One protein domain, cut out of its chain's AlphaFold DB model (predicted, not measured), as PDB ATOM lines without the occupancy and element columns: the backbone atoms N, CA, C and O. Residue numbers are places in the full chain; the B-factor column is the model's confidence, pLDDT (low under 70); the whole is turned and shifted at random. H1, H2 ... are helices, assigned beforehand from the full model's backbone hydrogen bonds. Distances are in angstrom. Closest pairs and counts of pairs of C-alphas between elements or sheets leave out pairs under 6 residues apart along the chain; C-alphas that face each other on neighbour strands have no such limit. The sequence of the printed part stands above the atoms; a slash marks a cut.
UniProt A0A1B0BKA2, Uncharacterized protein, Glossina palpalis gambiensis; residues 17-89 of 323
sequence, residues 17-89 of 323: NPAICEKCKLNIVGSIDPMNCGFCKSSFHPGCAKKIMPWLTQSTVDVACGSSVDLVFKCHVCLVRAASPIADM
ATOM      1  N   ASN A  17     202.707 196.776 322.158       57.72
ATOM      2  CA  ASN A  17     203.664 195.761 321.727       57.72
ATOM      3  C   ASN A  17     204.077 194.874 322.913       57.72
ATOM      4  O   ASN A  17     204.692 195.395 323.850       57.72
ATOM      5  N   PRO A  18     203.704 193.580 322.926       66.75
ATOM      6  CA  PRO A  18     203.975 192.733 324.071       66.75
ATOM      7  C   PRO A  18     205.488 192.642 324.240       66.75
ATOM      8  O   PRO A  18     206.206 192.258 323.316       66.75
ATOM      9  N   ALA A  19     205.983 193.038 325.411       79.19
ATOM     10  CA  ALA A  19     207.397 192.914 325.720       79.19
ATOM     11  C   ALA A  19     207.801 191.434 325.631       79.19
ATOM     12  O   ALA A  19     207.074 190.562 326.104       79.19
ATOM     13  N   ILE A  20     208.947 191.125 325.026       86.62
ATOM     14  CA  ILE A  20     209.438 189.745 324.922       86.62
ATOM     15  C   ILE A  20     210.319 189.457 326.134       86.62
ATOM     16  O   ILE A  20     211.223 190.228 326.458       86.62
ATOM     17  N   CYS A  21     210.068 188.340 326.811       88.31
ATOM     18  CA  CYS A  21     210.891 187.917 327.933       88.31
ATOM     19  C   CYS A  21     212.272 187.482 327.445       88.31
ATOM     20  O   CYS A  21     212.412 186.502 326.714       88.31
ATOM     21  N   GLU A  22     213.317 188.143 327.930       87.81
ATOM     22  CA  GLU A  22     214.686 187.888 327.488       87.81
ATOM     23  C   GLU A  22     215.191 186.495 327.900       87.81
ATOM     24  O   GLU A  22     216.081 185.947 327.252       87.81
ATOM     25  N   LYS A  23     214.588 185.874 328.924       87.00
ATOM     26  CA  LYS A  23     214.949 184.522 329.368       87.00
ATOM     27  C   LYS A  23     214.333 183.412 328.513       87.00
ATOM     28  O   LYS A  23     215.053 182.540 328.050       87.00
ATOM     29  N   CYS A  24     213.005 183.377 328.401       89.19
ATOM     30  CA  CYS A  24     212.294 182.271 327.742       89.19
ATOM     31  C   CYS A  24     211.879 182.587 326.303       89.19
ATOM     32  O   CYS A  24     211.314 181.723 325.645       89.19
ATOM     33  N   LYS A  25     212.136 183.814 325.829       89.25
ATOM     34  CA  LYS A  25     211.789 184.312 324.490       89.25
ATOM     35  C   LYS A  25     210.290 184.269 324.163       89.25
ATOM     36  O   LYS A  25     209.905 184.422 323.011       89.25
ATOM     37  N   LEU A  26     209.443 184.112 325.181       88.31
ATOM     38  CA  LEU A  26     207.988 184.176 325.062       88.31
ATOM     39  C   LEU A  26     207.479 185.590 325.353       88.31
ATOM     40  O   LEU A  26     208.076 186.330 326.142       88.31
ATOM     41  N   ASN A  27     206.333 185.930 324.767       87.38
ATOM     42  CA  ASN A  27     205.655 187.200 325.006       87.38
ATOM     43  C   ASN A  27     205.253 187.349 326.481       87.38
ATOM     44  O   ASN A  27     204.765 186.416 327.128       87.38
ATOM     45  N   ILE A  28     205.443 188.547 327.019       84.06
ATOM     46  CA  ILE A  28     204.888 188.973 328.297       84.06
ATOM     47  C   ILE A  28     203.502 189.526 327.983       84.06
ATOM     48  O   ILE A  28     203.349 190.577 327.362       84.06
ATOM     49  N   VAL A  29     202.486 188.741 328.330       78.56
ATOM     50  CA  VAL A  29     201.087 189.104 328.105       78.56
ATOM     51  C   VAL A  29     200.736 190.265 329.031       78.56
ATOM     52  O   VAL A  29     201.082 190.232 330.208       78.56
ATOM     53  N   GLY A  30     200.025 191.272 328.513       63.31
ATOM     54  CA  GLY A  30     199.723 192.532 329.209       63.31
ATOM     55  C   GLY A  30     198.853 192.434 330.472       63.31
ATOM     56  O   GLY A  30     198.405 193.462 330.967       63.31
ATOM     57  N   SER A  31     198.578 191.229 330.978       60.62
ATOM     58  CA  SER A  31     197.972 190.993 332.294       60.62
ATOM     59  C   SER A  31     199.001 190.868 333.421       60.62
ATOM     60  O   SER A  31     198.614 190.857 334.587       60.62
ATOM     61  N   ILE A  32     200.289 190.741 333.091       66.94
ATOM     62  CA  ILE A  32     201.386 190.613 334.051       66.94
ATOM     63  C   ILE A  32     202.373 191.742 333.787       66.94
ATOM     64  O   ILE A  32     202.937 191.819 332.693       66.94
ATOM     65  N   ASP A  33     202.615 192.572 334.800       75.00
ATOM     66  CA  ASP A  33     203.622 193.622 334.704       75.00
ATOM     67  C   ASP A  33     205.015 192.992 334.493       75.00
ATOM     68  O   ASP A  33     205.444 192.122 335.265       75.00
ATOM     69  N   PRO A  34     205.728 193.367 333.414       78.88
ATOM     70  CA  PRO A  34     207.062 192.857 333.149       78.88
ATOM     71  C   PRO A  34     208.046 193.378 334.194       78.88
ATOM     72  O   PRO A  34     208.033 194.548 334.564       78.88
ATOM     73  N   MET A  35     208.998 192.534 334.584       81.38
ATOM     74  CA  MET A  35     210.180 193.004 335.296       81.38
ATOM     75  C   MET A  35     211.229 193.489 334.308       81.38
ATOM     76  O   MET A  35     211.728 192.701 333.503       81.38
ATOM     77  N   ASN A  36     211.612 194.759 334.402       81.94
ATOM     78  CA  ASN A  36     212.603 195.364 333.518       81.94
ATOM     79  C   ASN A  36     213.949 195.533 334.221       81.94
ATOM     80  O   ASN A  36     214.029 196.045 335.331       81.94
ATOM     81  N   CYS A  37     215.028 195.129 333.553       80.56
ATOM     82  CA  CYS A  37     216.380 195.410 334.021       80.56
ATOM     83  C   CYS A  37     216.660 196.914 333.947       80.56
ATOM     84  O   CYS A  37     216.634 197.487 332.858       80.56
ATOM     85  N   GLY A  38     217.038 197.534 335.066       75.75
ATOM     86  CA  GLY A  38     217.370 198.963 335.115       75.75
ATOM     87  C   GLY A  38     218.622 199.358 334.317       75.75
ATOM     88  O   GLY A  38     218.884 200.541 334.140       75.75
ATOM     89  N   PHE A  39     219.392 198.380 333.823       78.19
ATOM     90  CA  PHE A  39     220.637 198.603 333.080       78.19
ATOM     91  C   PHE A  39     220.472 198.353 331.577       78.19
ATOM     92  O   PHE A  39     220.635 199.269 330.779       78.19
ATOM     93  N   CYS A  40     220.129 197.126 331.169       81.44
ATOM     94  CA  CYS A  40     219.967 196.788 329.747       81.44
ATOM     95  C   CYS A  40     218.536 196.938 329.227       81.44
ATOM     96  O   CYS A  40     218.291 196.611 328.070       81.44
ATOM     97  N   LYS A  41     217.587 197.369 330.071       82.38
ATOM     98  CA  LYS A  41     216.165 197.554 329.729       82.38
ATOM     99  C   LYS A  41     215.448 196.295 329.222       82.38
ATOM    100  O   LYS A  41     214.318 196.380 328.763       82.38
ATOM    101  N   SER A  42     216.079 195.122 329.325       84.81
ATOM    102  CA  SER A  42     215.454 193.846 328.974       84.81
ATOM    103  C   SER A  42     214.303 193.527 329.918       84.81
ATOM    104  O   SER A  42     214.440 193.690 331.133       84.81
ATOM    105  N   SER A  43     213.217 193.010 329.352       86.44
ATOM    106  CA  SER A  43     212.018 192.610 330.082       86.44
ATOM    107  C   SER A  43     212.027 191.118 330.404       86.44
ATOM    108  O   SER A  43     212.546 190.296 329.646       86.44
ATOM    109  N   PHE A  44     211.432 190.745 331.531       86.25
ATOM    110  CA  PHE A  44     211.357 189.371 332.014       86.25
ATOM    111  C   PHE A  44     209.986 189.091 332.628       86.25
ATOM    112  O   PHE A  44     209.419 189.947 333.306       86.25
ATOM    113  N   HIS A  45     209.482 187.859 332.484       87.69
ATOM    114  CA  HIS A  45     208.399 187.407 333.363       87.69
ATOM    115  C   HIS A  45     208.885 187.412 334.818       87.69
ATOM    116  O   HIS A  45     210.041 187.044 335.059       87.69
ATOM    117  N   PRO A  46     208.015 187.691 335.798       83.00
ATOM    118  CA  PRO A  46     208.392 187.697 337.210       83.00
ATOM    119  C   PRO A  46     209.069 186.394 337.671       83.00
ATOM    120  O   PRO A  46     210.149 186.401 338.267       83.00
ATOM    121  N   GLY A  47     208.497 185.247 337.288       83.81
ATOM    122  CA  GLY A  47     209.084 183.933 337.566       83.81
ATOM    123  C   GLY A  47     210.390 183.666 336.807       83.81
ATOM    124  O   GLY A  47     211.276 182.974 337.311       83.81
ATOM    125  N   CYS A  48     210.552 184.236 335.611       86.62
ATOM    126  CA  CYS A  48     211.797 184.148 334.852       86.62
ATOM    127  C   CYS A  48     212.909 184.960 335.519       86.62
ATOM    128  O   CYS A  48     214.003 184.417 335.683       86.62
ATOM    129  N   ALA A  49     212.618 186.191 335.948       83.50
ATOM    130  CA  ALA A  49     213.543 187.072 336.653       83.50
ATOM    131  C   ALA A  49     214.066 186.423 337.940       83.50
ATOM    132  O   ALA A  49     215.277 186.302 338.104       83.50
ATOM    133  N   LYS A  50     213.179 185.874 338.783       82.81
ATOM    134  CA  LYS A  50     213.559 185.171 340.023       82.81
ATOM    135  C   LYS A  50     214.556 184.032 339.786       82.81
ATOM    136  O   LYS A  50     215.486 183.838 340.557       82.81
ATOM    137  N   LYS A  51     214.396 183.286 338.688       82.75
ATOM    138  CA  LYS A  51     215.301 182.178 338.352       82.75
ATOM    139  C   LYS A  51     216.682 182.631 337.854       82.75
ATOM    140  O   LYS A  51     217.599 181.822 337.885       82.75
ATOM    141  N   ILE A  52     216.822 183.836 337.293       76.88
ATOM    142  CA  ILE A  52     218.121 184.354 336.802       76.88
ATOM    143  C   ILE A  52     218.763 185.354 337.762       76.88
ATOM    144  O   ILE A  52     219.919 185.717 337.581       76.88
ATOM    145  N   MET A  53     218.023 185.803 338.770       77.75
ATOM    146  CA  MET A  53     218.487 186.727 339.796       77.75
ATOM    147  C   MET A  53     218.165 186.117 341.160       77.75
ATOM    148  O   MET A  53     217.140 186.454 341.749       77.75
ATOM    149  N   PRO A  54     219.018 185.208 341.668       69.44
ATOM    150  CA  PRO A  54     218.773 184.506 342.929       69.44
ATOM    151  C   PRO A  54     218.647 185.437 344.144       69.44
ATOM    152  O   PRO A  54     218.070 185.052 345.155       69.44
ATOM    153  N   TRP A  55     219.169 186.665 344.047       72.94
ATOM    154  CA  TRP A  55     219.040 187.701 345.075       72.94
ATOM    155  C   TRP A  55     217.675 188.415 345.067       72.94
ATOM    156  O   TRP A  55     217.398 189.180 345.989       72.94
ATOM    157  N   LEU A  56     216.815 188.197 344.061       74.81
ATOM    158  CA  LEU A  56     215.439 188.702 344.085       74.81
ATOM    159  C   LEU A  56     214.599 187.866 345.055       74.81
ATOM    160  O   LEU A  56     214.285 186.701 344.802       74.81
ATOM    161  N   THR A  57     214.182 188.484 346.159       76.50
ATOM    162  CA  THR A  57     213.209 187.884 347.075       76.50
ATOM    163  C   THR A  57     211.806 187.903 346.465       76.50
ATOM    164  O   THR A  57     211.490 188.750 345.629       76.50
ATOM    165  N   GLN A  58     210.928 187.000 346.918       72.69
ATOM    166  CA  GLN A  58     209.524 186.998 346.486       72.69
ATOM    167  C   GLN A  58     208.829 188.330 346.809       72.69
ATOM    168  O   GLN A  58     208.140 188.873 345.961       72.69
ATOM    169  N   SER A  59     209.117 188.921 347.972       72.81
ATOM    170  CA  SER A  59     208.600 190.245 348.336       72.81
ATOM    171  C   SER A  59     208.994 191.341 347.341       72.81
ATOM    172  O   SER A  59     208.189 192.208 347.025       72.81
ATOM    173  N   THR A  60     210.217 191.285 346.810       71.62
ATOM    174  CA  THR A  60     210.707 192.239 345.807       71.62
ATOM    175  C   THR A  60     209.977 192.052 344.475       71.62
ATOM    176  O   THR A  60     209.608 193.025 343.826       71.62
ATOM    177  N   VAL A  61     209.717 190.799 344.096       71.50
ATOM    178  CA  VAL A  61     208.935 190.437 342.906       71.50
ATOM    179  C   VAL A  61     207.501 190.964 343.001       71.50
ATOM    180  O   VAL A  61     207.013 191.570 342.050       71.50
ATOM    181  N   ASP A  62     206.851 190.769 344.147       68.94
ATOM    182  CA  ASP A  62     205.451 191.149 344.359       68.94
ATOM    183  C   ASP A  62     205.274 192.677 344.347       68.94
ATOM    184  O   ASP A  62     204.322 193.190 343.760       68.94
ATOM    185  N   VAL A  63     206.237 193.421 344.910       65.81
ATOM    186  CA  VAL A  63     206.275 194.891 344.824       65.81
ATOM    187  C   VAL A  63     206.456 195.342 343.373       65.81
ATOM    188  O   VAL A  63     205.707 196.202 342.913       65.81
ATOM    189  N   ALA A  64     207.381 194.733 342.625       65.00
ATOM    190  CA  ALA A  64     207.625 195.075 341.220       65.00
ATOM    191  C   ALA A  64     206.376 194.898 340.343       65.00
ATOM    192  O   ALA A  64     206.104 195.725 339.481       65.00
ATOM    193  N   CYS A  65     205.616 193.826 340.586       63.25
ATOM    194  CA  CYS A  65     204.447 193.460 339.787       63.25
ATOM    195  C   CYS A  65     203.161 194.189 340.194       63.25
ATOM    196  O   CYS A  65     202.169 194.082 339.486       63.25
ATOM    197  N   GLY A  66     203.138 194.838 341.364       54.47
ATOM    198  CA  GLY A  66     201.924 195.443 341.921       54.47
ATOM    199  C   GLY A  66     201.957 196.965 342.039       54.47
ATOM    200  O   GLY A  66     200.914 197.570 342.276       54.47
ATOM    201  N   SER A  67     203.128 197.596 341.921       51.31
ATOM    202  CA  SER A  67     203.279 199.020 342.253       51.31
ATOM    203  C   SER A  67     203.876 199.889 341.149       51.31
ATOM    204  O   SER A  67     204.114 201.071 341.389       51.31
ATOM    205  N   SER A  68     204.094 199.359 339.936       51.22
ATOM    206  CA  SER A  68     204.796 200.071 338.845       51.22
ATOM    207  C   SER A  68     206.141 200.675 339.280       51.22
ATOM    208  O   SER A  68     206.619 201.652 338.711       51.22
ATOM    209  N   VAL A  69     206.739 200.127 340.342       50.94
ATOM    210  CA  VAL A  69     208.007 200.606 340.875       50.94
ATOM    211  C   VAL A  69     209.112 200.045 339.996       50.94
ATOM    212  O   VAL A  69     209.320 198.831 339.943       50.94
ATOM    213  N   ASP A  70     209.838 200.947 339.339       54.19
ATOM    214  CA  ASP A  70     211.052 200.634 338.594       54.19
ATOM    215  C   ASP A  70     212.134 200.154 339.566       54.19
ATOM    216  O   ASP A  70     212.943 200.918 340.097       54.19
ATOM    217  N   LEU A  71     212.147 198.851 339.833       57.47
ATOM    218  CA  LEU A  71     213.241 198.242 340.562       57.47
ATOM    219  C   LEU A  71     214.479 198.236 339.672       57.47
ATOM    220  O   LEU A  71     214.585 197.484 338.704       57.47
ATOM    221  N   VAL A  72     215.453 199.063 340.034       60.78
ATOM    222  CA  VAL A  72     216.753 199.096 339.366       60.78
ATOM    223  C   VAL A  72     217.558 197.870 339.799       60.78
ATOM    224  O   VAL A  72     218.320 197.907 340.762       60.78
ATOM    225  N   PHE A  73     217.392 196.753 339.090       68.00
ATOM    226  CA  PHE A  73     218.237 195.567 339.239       68.00
ATOM    227  C   PHE A  73     219.107 195.345 337.999       68.00
ATOM    228  O   PHE A  73     218.693 195.598 336.865       68.00
ATOM    229  N   LYS A  74     220.325 194.832 338.211       71.38
ATOM    230  CA  LYS A  74     221.224 194.382 337.140       71.38
ATOM    231  C   LYS A  74     220.911 192.925 336.818       71.38
ATOM    232  O   LYS A  74     221.063 192.070 337.678       71.38
ATOM    233  N   CYS A  75     220.456 192.623 335.605       77.44
ATOM    234  CA  CYS A  75     220.128 191.246 335.229       77.44
ATOM    235  C   CYS A  75     221.387 190.389 335.013       77.44
ATOM    236  O   CYS A  75     222.479 190.906 334.776       77.44
ATOM    237  N   HIS A  76     221.216 189.063 334.999       72.19
ATOM    238  CA  HIS A  76     222.294 188.116 334.699       72.19
ATOM    239  C   HIS A  76     222.993 188.402 333.360       72.19
ATOM    240  O   HIS A  76     224.205 188.267 333.268       72.19
ATOM    241  N   VAL A  77     222.268 188.863 332.333       71.31
ATOM    242  CA  VAL A  77     222.870 189.236 331.036       71.31
ATOM    243  C   VAL A  77     223.877 190.381 331.203       71.31
ATOM    244  O   VAL A  77     224.966 190.338 330.640       71.31
ATOM    245  N   CYS A  78     223.554 191.380 332.027       77.56
ATOM    246  CA  CYS A  78     224.466 192.481 332.343       77.56
ATOM    247  C   CYS A  78     225.651 192.047 333.216       77.56
ATOM    248  O   CYS A  78     226.684 192.713 333.210       77.56
ATOM    249  N   LEU A  79     225.499 190.988 334.015       70.38
ATOM    250  CA  LEU A  79     226.590 190.430 334.818       70.38
ATOM    251  C   LEU A  79     227.539 189.597 333.957       70.38
ATOM    252  O   LEU A  79     228.747 189.775 334.054       70.38
ATOM    253  N   VAL A  80     227.009 188.769 333.055       66.62
ATOM    254  CA  VAL A  80     227.819 187.977 332.116       66.62
ATOM    255  C   VAL A  80     228.578 188.874 331.147       66.62
ATOM    256  O   VAL A  80     229.769 188.676 330.970       66.62
ATOM    257  N   ARG A  81     227.949 189.917 330.588       60.50
ATOM    258  CA  ARG A  81     228.657 190.895 329.736       60.50
ATOM    259  C   ARG A  81     229.739 191.691 330.471       60.50
ATOM    260  O   ARG A  81     230.629 192.225 329.834       60.50
ATOM    261  N   ALA A  82     229.662 191.791 331.798       59.00
ATOM    262  CA  ALA A  82     230.729 192.399 332.590       59.00
ATOM    263  C   ALA A  82     231.879 191.415 332.876       59.00
ATOM    264  O   ALA A  82     233.009 191.850 333.059       59.00
ATOM    265  N   ALA A  83     231.596 190.108 332.919       55.22
ATOM    266  CA  ALA A  83     232.581 189.048 333.148       55.22
ATOM    267  C   ALA A  83     233.228 188.528 331.851       55.22
ATOM    268  O   ALA A  83     234.325 187.978 331.877       55.22
ATOM    269  N   SER A  84     232.564 188.711 330.714       45.19
ATOM    270  CA  SER A  84     233.096 188.443 329.387       45.19
ATOM    271  C   SER A  84     233.107 189.760 328.621       45.19
ATOM    272  O   SER A  84     232.047 190.168 328.139       45.19
ATOM    273  N   PRO A  85     234.264 190.431 328.476       43.34
ATOM    274  CA  PRO A  85     234.412 191.461 327.466       43.34
ATOM    275  C   PRO A  85     234.405 190.736 326.118       43.34
ATOM    276  O   PRO A  85     235.446 190.442 325.538       43.34
ATOM    277  N   ILE A  86     233.222 190.336 325.650       44.41
ATOM    278  CA  ILE A  86     233.057 189.853 324.287       44.41
ATOM    279  C   ILE A  86     233.220 191.092 323.422       44.41
ATOM    280  O   ILE A  86     232.282 191.858 323.261       44.41
ATOM    281  N   ALA A  87     234.463 191.308 323.000       40.78
ATOM    282  CA  ALA A  87     234.838 191.653 321.642       40.78
ATOM    283  C   ALA A  87     233.864 192.568 320.878       40.78
ATOM    284  O   ALA A  87     233.554 192.289 319.728       40.78
ATOM    285  N   ASP A  88     233.496 193.708 321.456       37.09
ATOM    286  CA  ASP A  88     233.263 194.920 320.668       37.09
ATOM    287  C   ASP A  88     234.614 195.636 320.502       37.09
ATOM    288  O   ASP A  88     234.796 196.802 320.835       37.09
ATOM    289  N   MET A  89     235.605 194.903 319.979       41.75
ATOM    290  CA  MET A  89     236.540 195.520 319.049       41.75
ATOM    291  C   MET A  89     235.793 195.587 317.722       41.75
ATOM    292  O   MET A  89     236.036 194.791 316.813       41.75
TER     293      MET A  89
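AT A GLANCE: This is residues 17 to 89 of the 323 residues of an uncharacterized protein of Glossina palpalis gambiensis (UniProt A0A1B0BKA2). With little regular structure, the printed part is a body of loops and a helical hairpin, H1 and H2, from which an arm sticks out: residues 79 to 89, of which 79 to 83 belong to H3. The 73 residues include three named helices, H1, H2 and H3 in chain order, and no named strand; the class is all helix, with 24 residues in named elements. The whole is compact, with a radius of gyration of the C-alphas of 12.6 A, and spans 41 by 27 by 18 A.

IN THESE COORDINATES: Residues 17 to 45 hold no named element; residues 35 to 36 pair antiparallel with 43 to 44. H1, residues 46 to 52, begins at C-alpha (208.392, 187.697, 337.210). H2, residues 58 to 66, is 12.2 A long. H3, residues 76 to 83, is 10.4 A long and ends at C-alpha (232.581, 189.048, 333.148).

HOW THE PARTS SIT: H1 and H2 touch, opposite ways at a steep tilt of 41 degrees; their closest C-alphas, Pro 46 and Val 61, are 6.3 A apart. H1 and H3 are close but not clearly touching, the closest C-alphas, Ile 52 and His 76, being 6.0 A apart. H2 and H3 are apart. In H1, H2 and H3 every O i to N i+4 pair is within hydrogen-bond range.

THE WHOLE: The farthest C-alphas, Gly 66 and Met 89, are 41.5 A apart. The printed part has no cut, and no link between helices is long. Model confidence is under 70 at 28 residues, among them 62 to 73 and 80 to 89.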